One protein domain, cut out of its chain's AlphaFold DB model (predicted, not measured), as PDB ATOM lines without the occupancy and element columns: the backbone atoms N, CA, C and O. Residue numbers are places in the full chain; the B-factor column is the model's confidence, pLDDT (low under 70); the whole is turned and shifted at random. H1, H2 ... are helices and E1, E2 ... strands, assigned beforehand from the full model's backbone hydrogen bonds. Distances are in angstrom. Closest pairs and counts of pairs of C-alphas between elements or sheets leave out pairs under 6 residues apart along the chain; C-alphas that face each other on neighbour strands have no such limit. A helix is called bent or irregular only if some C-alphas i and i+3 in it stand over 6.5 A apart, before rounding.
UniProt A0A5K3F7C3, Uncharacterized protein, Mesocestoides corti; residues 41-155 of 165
ATOM      1  N   VAL A  41     -26.257 -62.847 -14.007       51.94
ATOM      2  CA  VAL A  41     -26.377 -61.573 -13.295       51.94
ATOM      3  C   VAL A  41     -27.525 -61.778 -12.319       51.94
ATOM      4  O   VAL A  41     -28.652 -62.035 -12.745       51.94
ATOM      5  N   SER A  42     -27.231 -61.820 -11.022       67.81
ATOM      6  CA  SER A  42     -28.274 -62.019 -10.031       67.81
ATOM      7  C   SER A  42     -29.205 -60.822 -10.139       67.81
ATOM      8  O   SER A  42     -28.758 -59.682 -10.058       67.81
ATOM      9  N   VAL A  43     -30.486 -61.091 -10.356       76.81
ATOM     10  CA  VAL A  43     -31.555 -60.090 -10.382       76.81
ATOM     11  C   VAL A  43     -32.359 -60.266  -9.092       76.81
ATOM     12  O   VAL A  43     -32.529 -61.412  -8.649       76.81
ATOM     13  N   PRO A  44     -32.842 -59.185  -8.454       81.69
ATOM     14  CA  PRO A  44     -33.766 -59.316  -7.337       81.69
ATOM     15  C   PRO A  44     -35.005 -60.118  -7.753       81.69
ATOM     16  O   PRO A  44     -35.438 -60.069  -8.905       81.69
ATOM     17  N   LEU A  45     -35.608 -60.846  -6.813       81.50
ATOM     18  CA  LEU A  45     -36.933 -61.428  -7.045       81.50
ATOM     19  C   LEU A  45     -37.953 -60.300  -7.222       81.50
ATOM     20  O   LEU A  45     -37.815 -59.264  -6.582       81.50
ATOM     21  N   SER A  46     -39.013 -60.506  -8.007       81.69
ATOM     22  CA  SER A  46     -40.089 -59.511  -8.178       81.69
ATOM     23  C   SER A  46     -40.804 -59.141  -6.875       81.69
ATOM     24  O   SER A  46     -41.411 -58.083  -6.774       81.69
ATOM     25  N   SER A  47     -40.709 -59.998  -5.857       80.19
ATOM     26  CA  SER A  47     -41.193 -59.733  -4.501       80.19
ATOM     27  C   SER A  47     -40.243 -58.873  -3.654       80.19
ATOM     28  O   SER A  47     -40.586 -58.530  -2.526       80.19
ATOM     29  N   SER A  48     -39.026 -58.595  -4.129       81.75
ATOM     30  CA  SER A  48     -38.057 -57.743  -3.439       81.75
ATOM     31  C   SER A  48     -38.378 -56.275  -3.679       81.75
ATOM     32  O   SER A  48     -38.605 -55.856  -4.811       81.75
ATOM     33  N   VAL A  49     -38.291 -55.456  -2.632       80.56
ATOM     34  CA  VAL A  49     -38.408 -53.992  -2.756       80.56
ATOM     35  C   VAL A  49     -37.248 -53.371  -3.545       80.56
ATOM     36  O   VAL A  49     -37.346 -52.222  -3.962       80.56
ATOM     37  N   LEU A  50     -36.161 -54.119  -3.782       84.19
ATOM     38  CA  LEU A  50     -35.058 -53.698  -4.649       84.19
ATOM     39  C   LEU A  50     -35.270 -54.071  -6.122       84.19
ATOM     40  O   LEU A  50     -34.457 -53.667  -6.949       84.19
ATOM     41  N   TYR A  51     -36.342 -54.797  -6.468       85.06
ATOM     42  CA  TYR A  51     -36.643 -55.168  -7.851       85.06
ATOM     43  C   TYR A  51     -36.769 -53.940  -8.753       85.06
ATOM     44  O   TYR A  51     -36.000 -53.802  -9.703       85.06
ATOM     45  N   GLU A  52     -37.679 -53.024  -8.427       86.12
ATOM     46  CA  GLU A  52     -37.892 -51.800  -9.207       86.12
ATOM     47  C   GLU A  52     -36.652 -50.886  -9.216       86.12
ATOM     48  O   GLU A  52     -36.180 -50.546 -10.304       86.12
ATOM     49  N   PRO A  53     -36.026 -50.555  -8.062       86.56
ATOM     50  CA  PRO A  53     -34.783 -49.780  -8.040       86.56
ATOM     51  C   PRO A  53     -33.669 -50.364  -8.915       86.56
ATOM     52  O   PRO A  53     -32.959 -49.624  -9.596       86.56
ATOM     53  N   PHE A  54     -33.510 -51.690  -8.924       85.69
ATOM     54  CA  PHE A  54     -32.508 -52.360  -9.747       85.69
ATOM     55  C   PHE A  54     -32.774 -52.167 -11.244       85.69
ATOM     56  O   PHE A  54     -31.847 -51.849 -11.985       85.69
ATOM     57  N   HIS A  55     -34.023 -52.304 -11.691       84.44
ATOM     58  CA  HIS A  55     -34.372 -52.114 -13.102       84.44
ATOM     59  C   HIS A  55     -34.267 -50.647 -13.524       84.44
ATOM     60  O   HIS A  55     -33.704 -50.368 -14.578       84.44
ATOM     61  N   GLN A  56     -34.671 -49.705 -12.668       86.00
ATOM     62  CA  GLN A  56     -34.453 -48.276 -12.918       86.00
ATOM     63  C   GLN A  56     -32.964 -47.946 -13.073       86.00
ATOM     64  O   GLN A  56     -32.582 -47.174 -13.947       86.00
ATOM     65  N   LEU A  57     -32.097 -48.544 -12.252       83.94
ATOM     66  CA  LEU A  57     -30.648 -48.392 -12.388       83.94
ATOM     67  C   LEU A  57     -30.116 -48.999 -13.689       83.94
ATOM     68  O   LEU A  57     -29.225 -48.417 -14.308       83.94
ATOM     69  N   LEU A  58     -30.651 -50.146 -14.122       82.50
ATOM     70  CA  LEU A  58     -30.316 -50.706 -15.430       82.50
ATOM     71  C   LEU A  58     -30.727 -49.743 -16.548       82.50
ATOM     72  O   LEU A  58     -29.894 -49.431 -17.395       82.50
ATOM     73  N   ASP A  59     -31.935 -49.192 -16.510       81.88
ATOM     74  CA  ASP A  59     -32.390 -48.208 -17.497       81.88
ATOM     75  C   ASP A  59     -31.502 -46.955 -17.510       81.88
ATOM     76  O   ASP A  59     -31.134 -46.463 -18.572       81.88
ATOM     77  N   LEU A  60     -31.058 -46.481 -16.342       76.88
ATOM     78  CA  LEU A  60     -30.112 -45.363 -16.218       76.88
ATOM     79  C   LEU A  60     -28.691 -45.688 -16.714       76.88
ATOM     80  O   LEU A  60     -27.901 -44.770 -16.965       76.88
ATOM     81  N   SER A  61     -28.360 -46.976 -16.832       72.62
ATOM     82  CA  SER A  61     -27.097 -47.461 -17.394       72.62
ATOM     83  C   SER A  61     -27.150 -47.687 -18.905       72.62
ATOM     84  O   SER A  61     -26.112 -47.628 -19.567       72.62
ATOM     85  N   PHE A  62     -28.347 -47.900 -19.458       65.19
ATOM     86  CA  PHE A  62     -28.581 -48.099 -20.884       65.19
ATOM     87  C   PHE A  62     -29.124 -46.825 -21.523       65.19
ATOM     88  O   PHE A  62     -30.323 -46.560 -21.551       65.19
ATOM     89  N   ASP A  63     -28.223 -46.043 -22.106       58.16
ATOM     90  CA  ASP A  63     -28.602 -44.864 -22.869       58.16
ATOM     91  C   ASP A  63     -29.192 -45.255 -24.242       58.16
ATOM     92  O   ASP A  63     -28.491 -45.728 -25.138       58.16
ATOM     93  N   LYS A  64     -30.506 -45.059 -24.409       53.53
ATOM     94  CA  LYS A  64     -31.199 -45.160 -25.712       53.53
ATOM     95  C   LYS A  64     -31.220 -43.825 -26.474       53.53
ATOM     96  O   LYS A  64     -31.713 -43.788 -27.599       53.53
ATOM     97  N   SER A  65     -30.731 -42.742 -25.866       57.41
ATOM     98  CA  SER A  65     -30.899 -41.352 -26.314       57.41
ATOM     99  C   SER A  65     -29.629 -40.669 -26.840       57.41
ATOM    100  O   SER A  65     -29.739 -39.598 -27.431       57.41
ATOM    101  N   GLY A  66     -28.444 -41.263 -26.685       53.56
ATOM    102  CA  GLY A  66     -27.157 -40.664 -27.062       53.56
ATOM    103  C   GLY A  66     -26.513 -39.790 -25.971       53.56
ATOM    104  O   GLY A  66     -25.489 -39.154 -26.234       53.56
ATOM    105  N   GLU A  67     -27.083 -39.729 -24.763       61.81
ATOM    106  CA  GLU A  67     -26.512 -39.028 -23.608       61.81
ATOM    107  C   GLU A  67     -25.553 -39.923 -22.798       61.81
ATOM    108  O   GLU A  67     -25.675 -41.140 -22.731       61.81
ATOM    109  N   LYS A  68     -24.573 -39.330 -22.102       60.41
ATOM    110  CA  LYS A  68     -23.668 -40.124 -21.253       60.41
ATOM    111  C   LYS A  68     -24.467 -40.876 -20.166       60.41
ATOM    112  O   LYS A  68     -25.273 -40.243 -19.481       60.41
ATOM    113  N   PRO A  69     -24.211 -42.183 -19.946       62.25
ATOM    114  CA  PRO A  69     -24.928 -42.971 -18.946       62.25
ATOM    115  C   PRO A  69     -24.753 -42.371 -17.546       62.25
ATOM    116  O   PRO A  69     -23.655 -41.949 -17.166       62.25
ATOM    117  N   LYS A  70     -25.841 -42.329 -16.769       72.75
ATOM    118  CA  LYS A  70     -25.862 -41.694 -15.436       72.75
ATOM    119  C   LYS A  70     -25.262 -42.594 -14.357       72.75
ATOM    120  O   LYS A  70     -24.708 -42.097 -13.368       72.75
ATOM    121  N   CYS A  71     -25.320 -43.904 -14.573       76.94
ATOM    122  CA  CYS A  71     -24.646 -44.902 -13.756       76.94
ATOM    123  C   CYS A  71     -24.150 -46.090 -14.588       76.94
ATOM    124  O   CYS A  71     -24.575 -46.304 -15.717       76.94
ATOM    125  N   TRP A  72     -23.248 -46.879 -14.018       79.81
ATOM    126  CA  TRP A  72     -22.725 -48.118 -14.596       79.81
ATOM    127  C   TRP A  72     -22.496 -49.164 -13.504       79.81
ATOM    128  O   TRP A  72     -22.615 -48.869 -12.316       79.81
ATOM    129  N   ASN A  73     -22.154 -50.393 -13.895       80.12
ATOM    130  CA  ASN A  73     -21.862 -51.502 -12.976       80.12
ATOM    131  C   ASN A  73     -22.951 -51.723 -11.920       80.12
ATOM    132  O   ASN A  73     -22.669 -51.815 -10.726       80.12
ATOM    133  N   VAL A  74     -24.198 -51.781 -12.384       79.12
ATOM    134  CA  VAL A  74     -25.344 -52.131 -11.550       79.12
ATOM    135  C   VAL A  74     -25.247 -53.615 -11.207       79.12
ATOM    136  O   VAL A  74     -25.257 -54.471 -12.089       79.12
ATOM    137  N   ILE A  75     -25.110 -53.921  -9.923       82.94
ATOM    138  CA  ILE A  75     -24.921 -55.274  -9.405       82.94
ATOM    139  C   ILE A  75     -25.894 -55.466  -8.254       82.94
ATOM    140  O   ILE A  75     -25.913 -54.677  -7.312       82.94
ATOM    141  N   TYR A  76     -26.666 -56.544  -8.301       83.31
ATOM    142  CA  TYR A  76     -27.447 -57.003  -7.163       83.31
ATOM    143  C   TYR A  76     -26.751 -58.188  -6.499       83.31
ATOM    144  O   TYR A  76     -26.289 -59.106  -7.173       83.31
ATOM    145  N   THR A  77     -26.683 -58.174  -5.172       83.62
ATOM    146  CA  THR A  77     -26.129 -59.248  -4.347       83.62
ATOM    147  C   THR A  77     -27.150 -59.657  -3.294       83.62
ATOM    148  O   THR A  77     -27.514 -58.867  -2.422       83.62
ATOM    149  N   TYR A  78     -27.563 -60.923  -3.334       80.69
ATOM    150  CA  TYR A  78     -28.366 -61.538  -2.280       80.69
ATOM    151  C   TYR A  78     -27.447 -62.097  -1.188       80.69
ATOM    152  O   TYR A  78     -26.619 -62.965  -1.466       80.69
ATOM    153  N   ARG A  79     -27.582 -61.617   0.054       76.75
ATOM    154  CA  ARG A  79     -26.798 -62.093   1.213       76.75
ATOM    155  C   ARG A  79     -27.622 -62.910   2.208       76.75
ATOM    156  O   ARG A  79     -27.140 -63.226   3.291       76.75
ATOM    157  N   GLY A  80     -28.837 -63.295   1.826       70.12
ATOM    158  CA  GLY A  80     -29.744 -64.087   2.646       70.12
ATOM    159  C   GLY A  80     -31.090 -63.396   2.852       70.12
ATOM    160  O   GLY A  80     -31.309 -62.296   2.347       70.12
ATOM    161  N   PRO A  81     -32.006 -64.032   3.601       68.69
ATOM    162  CA  PRO A  81     -33.379 -63.557   3.732       68.69
ATOM    163  C   PRO A  81     -33.457 -62.152   4.319       68.69
ATOM    164  O   PRO A  81     -34.372 -61.429   3.961       68.69
ATOM    165  N   GLU A  82     -32.491 -61.758   5.148       71.19
ATOM    166  CA  GLU A  82     -32.489 -60.484   5.869       71.19
ATOM    167  C   GLU A  82     -31.707 -59.369   5.169       71.19
ATOM    168  O   GLU A  82     -31.767 -58.226   5.618       71.19
ATOM    169  N   TRP A  83     -30.956 -59.678   4.106       79.75
ATOM    170  CA  TRP A  83     -29.997 -58.733   3.539       79.75
ATOM    171  C   TRP A  83     -29.907 -58.835   2.019       79.75
ATOM    172  O   TRP A  83     -29.442 -59.828   1.450       79.75
ATOM    173  N   GLU A  84     -30.312 -57.750   1.371       84.88
ATOM    174  CA  GLU A  84     -30.192 -57.542  -0.065       84.88
ATOM    175  C   GLU A  84     -29.390 -56.270  -0.335       84.88
ATOM    176  O   GLU A  84     -29.506 -55.282   0.388       84.88
ATOM    177  N   VAL A  85     -28.552 -56.296  -1.368       85.81
ATOM    178  CA  VAL A  85     -27.701 -55.160  -1.733       85.81
ATOM    179  C   VAL A  85     -27.819 -54.900  -3.222       85.81
ATOM    180  O   VAL A  85     -27.663 -55.819  -4.023       85.81
ATOM    181  N   VAL A  86     -28.025 -53.640  -3.592       87.12
ATOM    182  CA  VAL A  86     -27.816 -53.150  -4.954       87.12
ATOM    183  C   VAL A  86     -26.683 -52.139  -4.923       87.12
ATOM    184  O   VAL A  86     -26.717 -51.171  -4.170       87.12
ATOM    185  N   SER A  87     -25.664 -52.353  -5.743       87.00
ATOM    186  CA  SER A  87     -24.565 -51.414  -5.921       87.00
ATOM    187  C   SER A  87     -24.521 -50.907  -7.347       87.00
ATOM    188  O   SER A  87     -24.765 -51.670  -8.277       87.00
ATOM    189  N   PHE A  88     -24.163 -49.647  -7.525       86.38
ATOM    190  CA  PHE A  88     -23.956 -49.040  -8.830       86.38
ATOM    191  C   PHE A  88     -22.868 -47.981  -8.730       86.38
ATOM    192  O   PHE A  88     -22.607 -47.417  -7.674       86.38
ATOM    193  N   SER A  89     -22.210 -47.704  -9.839       83.94
ATOM    194  CA  SER A  89     -21.232 -46.632  -9.943       83.94
ATOM    195  C   SER A  89     -21.872 -45.424 -10.604       83.94
ATOM    196  O   SER A  89     -22.570 -45.550 -11.604       83.94
ATOM    197  N   THR A  90     -21.645 -44.251 -10.043       83.50
ATOM    198  CA  THR A  90     -22.168 -42.984 -10.552       83.50
ATOM    199  C   THR A  90     -21.284 -42.411 -11.652       83.50
ATOM    200  O   THR A  90     -20.066 -42.586 -11.630       83.50
ATOM    201  N   SER A  91     -21.881 -41.622 -12.548       78.69
ATOM    202  CA  SER A  91     -21.156 -40.851 -13.570       78.69
ATOM    203  C   SER A  91     -20.087 -39.900 -13.022       78.69
ATOM    204  O   SER A  91     -19.167 -39.525 -13.744       78.69
ATOM    205  N   LYS A  92     -20.180 -39.553 -11.734       75.00
ATOM    206  CA  LYS A  92     -19.239 -38.685 -11.017       75.00
ATOM    207  C   LYS A  92     -18.180 -39.445 -10.208       75.00
ATOM    208  O   LYS A  92     -17.414 -38.818  -9.489       75.00
ATOM    209  N   GLY A  93     -18.107 -40.774 -10.331       74.69
ATOM    210  CA  GLY A  93     -16.984 -41.558  -9.809       74.69
ATOM    211  C   GLY A  93     -17.158 -42.246  -8.466       74.69
ATOM    212  O   GLY A  93     -16.241 -42.922  -8.012       74.69
ATOM    213  N   CYS A  94     -18.313 -42.133  -7.827       77.88
ATOM    214  CA  CYS A  94     -18.571 -42.859  -6.587       77.88
ATOM    215  C   CYS A  94     -19.266 -44.181  -6.876       77.88
ATOM    216  O   CYS A  94     -20.236 -44.218  -7.636       77.88
ATOM    217  N   VAL A  95     -18.812 -45.250  -6.229       82.88
ATOM    218  CA  VAL A  95     -19.600 -46.473  -6.088       82.88
ATOM    219  C   VAL A  95     -20.583 -46.242  -4.952       82.88
ATOM    220  O   VAL A  95     -20.179 -45.885  -3.853       82.88
ATOM    221  N   VAL A  96     -21.865 -46.437  -5.212       84.25
ATOM    222  CA  VAL A  96     -22.945 -46.356  -4.233       84.25
ATOM    223  C   VAL A  96     -23.441 -47.768  -3.974       84.25
ATOM    224  O   VAL A  96     -23.681 -48.532  -4.909       84.25
ATOM    225  N   ARG A  97     -23.601 -48.122  -2.704       85.06
ATOM    226  CA  ARG A  97     -24.205 -49.371  -2.250       85.06
ATOM    227  C   ARG A  97     -25.456 -49.029  -1.465       85.06
ATOM    228  O   ARG A  97     -25.379 -48.366  -0.436       85.06
ATOM    229  N   VAL A  98     -26.591 -49.473  -1.977       83.31
ATOM    230  CA  VAL A  98     -27.890 -49.402  -1.322       83.31
ATOM    231  C   VAL A  98     -28.152 -50.772  -0.722       83.31
ATOM    232  O   VAL A  98     -28.332 -51.759  -1.437       83.31
ATOM    233  N   GLU A  99     -28.129 -50.844   0.598       83.75
ATOM    234  CA  GLU A  99     -28.393 -52.062   1.345       83.75
ATOM    235  C   GLU A  99     -29.785 -52.000   1.964       83.75
ATOM    236  O   GLU A  99     -30.127 -51.072   2.699       83.75
ATOM    237  N   LEU A 100     -30.580 -53.028   1.698       75.56
ATOM    238  CA  LEU A 100     -31.841 -53.262   2.371       75.56
ATOM    239  C   LEU A 100     -31.642 -54.329   3.442       75.56
ATOM    240  O   LEU A 100     -31.262 -55.467   3.150       75.56
ATOM    241  N   HIS A 101     -31.948 -53.954   4.677       71.00
ATOM    242  CA  HIS A 101     -31.964 -54.854   5.821       71.00
ATOM    243  C   HIS A 101     -33.438 -55.120   6.152       71.00
ATOM    244  O   HIS A 101     -34.167 -54.189   6.485       71.00
ATOM    245  N   LYS A 102     -33.914 -56.367   6.018       60.91
ATOM    246  CA  LYS A 102     -35.355 -56.689   6.142       60.91
ATOM    247  C   LYS A 102     -35.893 -56.660   7.566       60.91
ATOM    248  O   LYS A 102     -37.105 -56.703   7.748       60.91
ATOM    249  N   ARG A 103     -35.021 -56.574   8.573       59.00
ATOM    250  CA  ARG A 103     -35.431 -56.336   9.959       59.00
ATOM    251  C   ARG A 103     -35.354 -54.847  10.270       59.00
ATOM    252  O   ARG A 103     -34.270 -54.373  10.617       59.00
ATOM    253  N   PRO A 104     -36.476 -54.111  10.199       56.97
ATOM    254  CA  PRO A 104     -36.537 -52.806  10.827       56.97
ATOM    255  C   PRO A 104     -36.404 -52.971  12.353       56.97
ATOM    256  O   PRO A 104     -36.743 -54.026  12.905       56.97
ATOM    257  N   PRO A 105     -35.925 -51.946  13.076       56.53
ATOM    258  CA  PRO A 105     -36.074 -51.921  14.521       56.53
ATOM    259  C   PRO A 105     -37.572 -52.007  14.870       56.53
ATOM    260  O   PRO A 105     -38.391 -51.455  14.137       56.53
ATOM    261  N   PRO A 106     -37.955 -52.666  15.980       54.50
ATOM    262  CA  PRO A 106     -39.334 -53.088  16.261       54.50
ATOM    263  C   PRO A 106     -40.403 -51.977  16.297       54.50
ATOM    264  O   PRO A 106     -41.578 -52.301  16.376       54.50
ATOM    265  N   ASN A 107     -40.020 -50.696  16.211       59.19
ATOM    266  CA  ASN A 107     -40.908 -49.530  16.146       59.19
ATOM    267  C   ASN A 107     -40.391 -48.424  15.189       59.19
ATOM    268  O   ASN A 107     -40.701 -47.250  15.383       59.19
ATOM    269  N   GLY A 108     -39.540 -48.756  14.212       62.12
ATOM    270  CA  GLY A 108     -38.939 -47.776  13.297       62.12
ATOM    271  C   GLY A 108     -39.523 -47.815  11.881       62.12
ATOM    272  O   GLY A 108     -40.048 -48.850  11.470       62.12
ATOM    273  N   PRO A 109     -39.426 -46.711  11.116       65.44
ATOM    274  CA  PRO A 109     -39.743 -46.731   9.691       65.44
ATOM    275  C   PRO A 109     -38.814 -47.705   8.952       65.44
ATOM    276  O   PRO A 109     -37.663 -47.890   9.348       65.44
ATOM    277  N   GLU A 110     -39.289 -48.301   7.859       74.31
ATOM    278  CA  GLU A 110     -38.428 -49.092   6.977       74.31
ATOM    279  C   GLU A 110     -37.364 -48.185   6.353       74.31
ATOM    280  O   GLU A 110     -37.669 -47.236   5.619       74.31
ATOM    281  N   THR A 111     -36.103 -48.469   6.670       80.06
ATOM    282  CA  THR A 111     -34.956 -47.705   6.189       80.06
ATOM    283  C   THR A 111     -34.019 -48.573   5.373       80.06
ATOM    284  O   THR A 111     -33.797 -49.743   5.674       80.06
ATOM    285  N   ILE A 112     -33.403 -47.952   4.382       83.19
ATOM    286  CA  ILE A 112     -32.264 -48.481   3.645       83.19
ATOM    287  C   ILE A 112     -30.981 -47.859   4.173       83.19
ATOM    288  O   ILE A 112     -30.980 -46.720   4.643       83.19
ATOM    289  N   PHE A 113     -29.884 -48.586   4.041       84.62
ATOM    290  CA  PHE A 113     -28.556 -48.066   4.311       84.62
ATOM    291  C   PHE A 113     -27.877 -47.712   3.000       84.62
ATOM    292  O   PHE A 113     -27.939 -48.467   2.032       84.62
ATOM    293  N   VAL A 114     -27.236 -46.554   2.963       85.62
ATOM    294  CA  VAL A 114     -26.519 -46.087   1.781       85.62
ATOM    295  C   VAL A 114     -25.071 -45.876   2.167       85.62
ATOM    296  O   VAL A 114     -24.763 -45.149   3.107       85.62
ATOM    297  N   TYR A 115     -24.187 -46.531   1.428       83.94
ATOM    298  CA  TYR A 115     -22.746 -46.419   1.578       83.94
ATOM    299  C   TYR A 115     -22.142 -45.969   0.260       83.94
ATOM    300  O   TYR A 115     -22.605 -46.371  -0.810       83.94
ATOM    301  N   THR A 116     -21.089 -45.164   0.327       80.38
ATOM    302  CA  THR A 116     -20.333 -44.761  -0.857       80.38
ATOM    303  C   THR A 116     -18.874 -45.177  -0.729       80.38
ATOM    304  O   THR A 116     -18.314 -45.212   0.366       80.38
ATOM    305  N   GLU A 117     -18.249 -45.485  -1.858       77.25
ATOM    306  CA  GLU A 117     -16.807 -45.675  -1.979       77.25
ATOM    307  C   GLU A 117     -16.288 -44.738  -3.094       77.25
ATOM    308  O   GLU A 117     -16.713 -44.887  -4.246       77.25
ATOM    309  N   PRO A 118     -15.396 -43.766  -2.792       69.62
ATOM    310  CA  PRO A 118     -14.874 -43.415  -1.462       69.62
ATOM    311  C   PRO A 118     -15.978 -42.984  -0.476       69.62
ATOM    312  O   PRO A 118     -17.073 -42.599  -0.892       69.62
ATOM    313  N   ILE A 119     -15.699 -43.109   0.828       71.69
ATOM    314  CA  ILE A 119     -16.646 -42.737   1.888       71.69
ATOM    315  C   ILE A 119     -16.840 -41.226   1.829       71.69
ATOM    316  O   ILE A 119     -15.917 -40.480   2.143       71.69
ATOM    317  N   LEU A 120     -18.036 -40.805   1.425       70.50
ATOM    318  CA  LEU A 120     -18.468 -39.419   1.486       70.50
ATOM    319  C   LEU A 120     -19.149 -39.191   2.840       70.50
ATOM    320  O   LEU A 120     -19.818 -40.108   3.337       70.50
ATOM    321  N   PRO A 121     -19.024 -37.999   3.442       62.75
ATOM    322  CA  PRO A 121     -19.743 -37.650   4.658       62.75
ATOM    323  C   PRO A 121     -21.243 -37.502   4.358       62.75
ATOM    324  O   PRO A 121     -21.770 -36.407   4.188       62.75
ATOM    325  N   LEU A 122     -21.962 -38.623   4.280       61.94
ATOM    326  CA  LEU A 122     -23.419 -38.613   4.217       61.94
ATOM    327  C   LEU A 122     -23.940 -38.033   5.541       61.94
ATOM    328  O   LEU A 122     -23.689 -38.612   6.600       61.94
ATOM    329  N   CYS A 123     -24.715 -36.941   5.505       58.47
ATOM    330  CA  CYS A 123     -25.382 -36.415   6.709       58.47
ATOM    331  C   CYS A 123     -26.270 -37.472   7.392       58.47
ATOM    332  O   CYS A 123     -26.566 -37.371   8.581       58.47
ATOM    333  N   GLN A 124     -26.697 -38.485   6.632       66.00
ATOM    334  CA  GLN A 124     -27.477 -39.612   7.109       66.00
ATOM    335  C   GLN A 124     -27.099 -40.867   6.309       66.00
ATOM    336  O   GLN A 124     -27.155 -40.857   5.085       66.00
ATOM    337  N   SER A 125     -26.724 -41.957   6.985       73.69
ATOM    338  CA  SER A 125     -26.462 -43.260   6.344       73.69
ATOM    339  C   SER A 125     -27.725 -44.106   6.168       73.69
ATOM    340  O   SER A 125     -27.694 -45.113   5.467       73.69
ATOM    341  N   GLN A 126     -28.833 -43.692   6.790       82.19
ATOM    342  CA  GLN A 126     -30.134 -44.352   6.730       82.19
ATOM    343  C   GLN A 126     -31.141 -43.468   6.004       82.19
ATOM    344  O   GLN A 126     -31.357 -42.331   6.403       82.19
ATOM    345  N   PHE A 127     -31.812 -43.990   4.986       82.94
ATOM    346  CA  PHE A 127     -32.858 -43.263   4.271       82.94
ATOM    347  C   PHE A 127     -34.176 -44.020   4.375       82.94
ATOM    348  O   PHE A 127     -34.165 -45.249   4.361       82.94
ATOM    349  N   PRO A 128     -35.327 -43.335   4.452       84.88
ATOM    350  CA  PRO A 128     -36.617 -43.999   4.321       84.88
ATOM    351  C   PRO A 128     -36.709 -44.760   2.996       84.88
ATOM    352  O   PRO A 128     -36.326 -44.217   1.957       84.88
ATOM    353  N   LEU A 129     -37.271 -45.969   3.009       81.94
ATOM    354  CA  LEU A 129     -37.369 -46.824   1.821       81.94
ATOM    355  C   LEU A 129     -38.015 -46.114   0.618       81.94
ATOM    356  O   LEU A 129     -37.552 -46.264  -0.508       81.94
ATOM    357  N   TYR A 130     -39.029 -45.270   0.848       82.50
ATOM    358  CA  TYR A 130     -39.718 -44.550  -0.231       82.50
ATOM    359  C   TYR A 130     -38.786 -43.661  -1.074       82.50
ATOM    360  O   TYR A 130     -39.119 -43.334  -2.211       82.50
ATOM    361  N   ARG A 131     -37.624 -43.255  -0.539       81.88
ATOM    362  CA  ARG A 131     -36.658 -42.405  -1.248       81.88
ATOM    363  C   ARG A 131     -36.017 -43.101  -2.445       81.88
ATOM    364  O   ARG A 131     -35.628 -42.389  -3.358       81.88
ATOM    365  N   ILE A 132     -35.923 -44.433  -2.457       81.25
ATOM    366  CA  ILE A 132     -35.330 -45.190  -3.577       81.25
ATOM    367  C   ILE A 132     -36.347 -45.727  -4.579       81.25
ATOM    368  O   ILE A 132     -35.959 -46.374  -5.544       81.25
ATOM    369  N   LEU A 133     -37.638 -45.446  -4.386       81.69
ATOM    370  CA  LEU A 133     -38.659 -45.801  -5.375       81.69
ATOM    371  C   LEU A 133     -38.480 -45.035  -6.695       81.69
ATOM    372  O   LEU A 133     -38.964 -45.491  -7.726       81.69
ATOM    373  N   ASP A 134     -37.773 -43.903  -6.661       86.94
ATOM    374  CA  ASP A 134     -37.298 -43.167  -7.832       86.94
ATOM    375  C   ASP A 134     -35.774 -43.013  -7.727       86.94
ATOM    376  O   ASP A 134     -35.252 -42.080  -7.105       86.94
ATOM    377  N   MET A 135     -35.046 -43.971  -8.302       85.81
ATOM    378  CA  MET A 135     -33.585 -44.011  -8.251       85.81
ATOM    379  C   MET A 135     -32.946 -42.851  -9.002       85.81
ATOM    380  O   MET A 135     -31.886 -42.371  -8.596       85.81
ATOM    381  N   PHE A 136     -33.588 -42.367 -10.066       84.88
ATOM    382  CA  PHE A 136     -33.089 -41.213 -10.799       84.88
ATOM    383  C   PHE A 136     -33.077 -39.975  -9.902       84.88
ATOM    384  O   PHE A 136     -32.039 -39.322  -9.750       84.88
ATOM    385  N   LYS A 137     -34.210 -39.695  -9.252       87.88
ATOM    386  CA  LYS A 137     -34.334 -38.578  -8.320       87.88
ATOM    387  C   LYS A 137     -33.450 -38.758  -7.094       87.88
ATOM    388  O   LYS A 137     -32.801 -37.807  -6.677       87.88
ATOM    389  N   PHE A 138     -33.359 -39.968  -6.545       88.44
ATOM    390  CA  PHE A 138     -32.472 -40.257  -5.419       88.44
ATOM    391  C   PHE A 138     -31.008 -39.922  -5.737       88.44
ATOM    392  O   PHE A 138     -30.343 -39.223  -4.972       88.44
ATOM    393  N   ILE A 139     -30.507 -40.364  -6.892       87.00
ATOM    394  CA  ILE A 139     -29.135 -40.070  -7.320       87.00
ATOM    395  C   ILE A 139     -28.946 -38.565  -7.534       87.00
ATOM    396  O   ILE A 139     -27.955 -38.005  -7.065       87.00
ATOM    397  N   SER A 140     -29.891 -37.916  -8.216       86.62
ATOM    398  CA  SER A 140     -29.819 -36.491  -8.552       86.62
ATOM    399  C   SER A 140     -29.888 -35.577  -7.328       86.62
ATOM    400  O   SER A 140     -29.124 -34.621  -7.247       86.62
ATOM    401  N   ASP A 141     -30.781 -35.865  -6.382       88.69
ATOM    402  CA  ASP A 141     -31.105 -34.959  -5.274       88.69
ATOM    403  C   ASP A 141     -30.288 -35.252  -4.010       88.69
ATOM    404  O   ASP A 141     -30.171 -34.390  -3.142       88.69
ATOM    405  N   VAL A 142     -29.754 -36.471  -3.876       86.62
ATOM    406  CA  VAL A 142     -29.030 -36.903  -2.671       86.62
ATOM    407  C   VAL A 142     -27.570 -37.180  -2.986       86.62
ATOM    408  O   VAL A 142     -26.688 -36.587  -2.376       86.62
ATOM    409  N   ILE A 143     -27.287 -38.066  -3.939       85.31
ATOM    410  CA  ILE A 143     -25.918 -38.549  -4.151       85.31
ATOM    411  C   ILE A 143     -25.048 -37.500  -4.848       85.31
ATOM    412  O   ILE A 143     -23.947 -37.206  -4.392       85.31
ATOM    413  N   TYR A 144     -25.514 -36.930  -5.958       86.38
ATOM    414  CA  TYR A 144     -24.731 -35.966  -6.731       86.38
ATOM    415  C   TYR A 144     -24.373 -34.685  -5.972       86.38
ATOM    416  O   TYR A 144     -23.218 -34.278  -6.106       86.38
ATOM    417  N   PRO A 145     -25.273 -34.066  -5.186       85.44
ATOM    418  CA  PRO A 145     -24.924 -32.886  -4.404       85.44
ATOM    419  C   PRO A 145     -23.840 -33.184  -3.366       85.44
ATOM    420  O   PRO A 145     -22.930 -32.381  -3.197       85.44
ATOM    421  N   LEU A 146     -23.877 -34.366  -2.740       79.88
ATOM    422  CA  LEU A 146     -22.866 -34.777  -1.760       79.88
ATOM    423  C   LEU A 146     -21.490 -34.978  -2.403       79.88
ATOM    424  O   LEU A 146     -20.482 -34.574  -1.835       79.88
ATOM    425  N   ILE A 147     -21.444 -35.545  -3.613       77.50
ATOM    426  CA  ILE A 147     -20.195 -35.648  -4.382       77.50
ATOM    427  C   ILE A 147     -19.652 -34.254  -4.714       77.50
ATOM    428  O   ILE A 147     -18.459 -34.007  -4.588       77.50
ATOM    429  N   GLU A 148     -20.511 -33.338  -5.166       80.50
ATOM    430  CA  GLU A 148     -20.092 -31.979  -5.524       80.50
ATOM    431  C   GLU A 148     -19.583 -31.182  -4.321       80.50
ATOM    432  O   GLU A 148     -18.601 -30.450  -4.448       80.50
ATOM    433  N   GLU A 149     -20.227 -31.323  -3.164       78.38
ATOM    434  CA  GLU A 149     -19.795 -30.690  -1.922       78.38
ATOM    435  C   GLU A 149     -18.439 -31.225  -1.453       78.38
ATOM    436  O   GLU A 149     -17.535 -30.424  -1.221       78.38
ATOM    437  N   ASP A 150     -18.260 -32.547  -1.419       72.38
ATOM    438  CA  ASP A 150     -16.992 -33.183  -1.041       72.38
ATOM    439  C   ASP A 150     -15.850 -32.762  -1.980       72.38
ATOM    440  O   ASP A 150     -14.793 -32.328  -1.529       72.38
ATOM    441  N   LEU A 151     -16.089 -32.750  -3.298       69.94
ATOM    442  CA  LEU A 151     -15.116 -32.253  -4.280       69.94
ATOM    443  C   LEU A 151     -14.793 -30.762  -4.090       69.94
ATOM    444  O   LEU A 151     -13.652 -30.342  -4.300       69.94
ATOM    445  N   ARG A 152     -15.780 -29.945  -3.700       73.06
ATOM    446  CA  ARG A 152     -15.597 -28.509  -3.436       73.06
ATOM    447  C   ARG A 152     -14.792 -28.262  -2.162       73.06
ATOM    448  O   ARG A 152     -14.054 -27.277  -2.122       73.06
ATOM    449  N   GLU A 153     -14.962 -29.089  -1.135       67.69
ATOM    450  CA  GLU A 153     -14.249 -29.002   0.147       67.69
ATOM    451  C   GLU A 153     -12.853 -29.619   0.084       67.69
ATOM    452  O   GLU A 153     -11.914 -29.068   0.656       67.69
ATOM    453  N   SER A 154     -12.680 -30.678  -0.708       60.19
ATOM    454  CA  SER A 154     -11.413 -31.369  -0.951       60.19
ATOM    455  C   SER A 154     -10.393 -30.527  -1.735       60.19
ATOM    456  O   SER A 154      -9.459 -31.113  -2.279       60.19
ATOM    457  N   ARG A 155     -10.539 -29.188  -1.820       55.16
ATOM    458  CA  ARG A 155      -9.658 -28.275  -2.574       55.16
ATOM    459  C   ARG A 155      -8.202 -28.700  -2.423       55.16
ATOM    460  O   ARG A 155      -7.543 -28.371  -1.438       55.16
TER     461      ARG A 155
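What this domain is: This is residues 41 to 155 of the 165 residues of an uncharacterized protein of Mesocestoides corti (UniProt A0A5K3F7C3). A strongly twisted sheet of five strands has two helices, H1 and H3, over one face and no named helix over the other. H1 runs along E1 and E2, while H3 starts beside the beginning of H1 and slants away from it, the two spreading like a V; the short H2 sits at the E5 end of the sheet. The printed part has 115 residues, with three named helices and five named strands in the order H1 E1 E2 E3 E4 E5 H2 H3; the sheet order is E1 E2 E3 E4 E5, antiparallel throughout, and the class is mixed, helices and strands. It is compact, with a radius of gyration of the C-alphas of 14.2 A and spans of 42 by 33 by 21 A.

Where its parts are: After residues 41 to 50, H1 takes residues 51 to 61, from C-alpha 51 at (-36.643, -55.168, -7.851), and is 15.5 A long. E1 is residues 71 to 78, 20.5 A; E2 is residues 83 to 90, 22.5 A; E3 is residues 95 to 101, 19.1 A; E4 is residues 111 to 117, 20.0 A, ending at C-alpha 117 at (-16.807, -45.675, -1.979). E5 is residues 126 to 128, 6.9 A, and H2 is residues 129 to 132, 6.0 A. H3, residues 135 to 153, is 25.9 A long and ends at C-alpha 153 at (-14.249, -29.002, 0.147); it is only just irregular, with C-alphas 141 and 144 6.6 A apart.

How they stand to each other: E1 to E5 form a meander, each strand the antiparallel neighbour of the one before, and each successive pair is a hairpin. N 75 and O 87 of E1 and E2 are 2.8 A apart, N 86 and O 98 of E2 and E3 2.9 A, N 97 and O 115 of E3 and E4 2.8 A, and N 112 and O 127 of E4 and E5 2.8 A, within hydrogen-bond range. E1 and E5 are edge strands. H1 and H3 on one face of the sheet make two layers, helices over strands. H1 is over E1 and E2 at a height over the sheet of 8.9 A, along the strands, at 17 degrees to E1 on the local plane. H3 touches H1 with residues 135 to 136 alone, at a steep tilt of 60 degrees, the same way; the closest C-alphas, of Pro 53 and Met 135, are 5.9 A apart. H2 only grazes the sheet, and is close to H3 but not clearly touching, the closest C-alphas, of Ile 132 and Phe 138, 6.0 A apart. In H1 every O i to N i+4 pair is within hydrogen-bond range, in H3 12 of 15, and H2 is too short for one.

The domain as a whole: The C-alphas farthest apart, of Gly 66 and Pro 106, are 46.7 A apart. The printed part has no cut and no long link. Mean pLDDT of the printed part is 76.4; the residues under 70 include 62 to 69, 102 to 109 and 121 to 124.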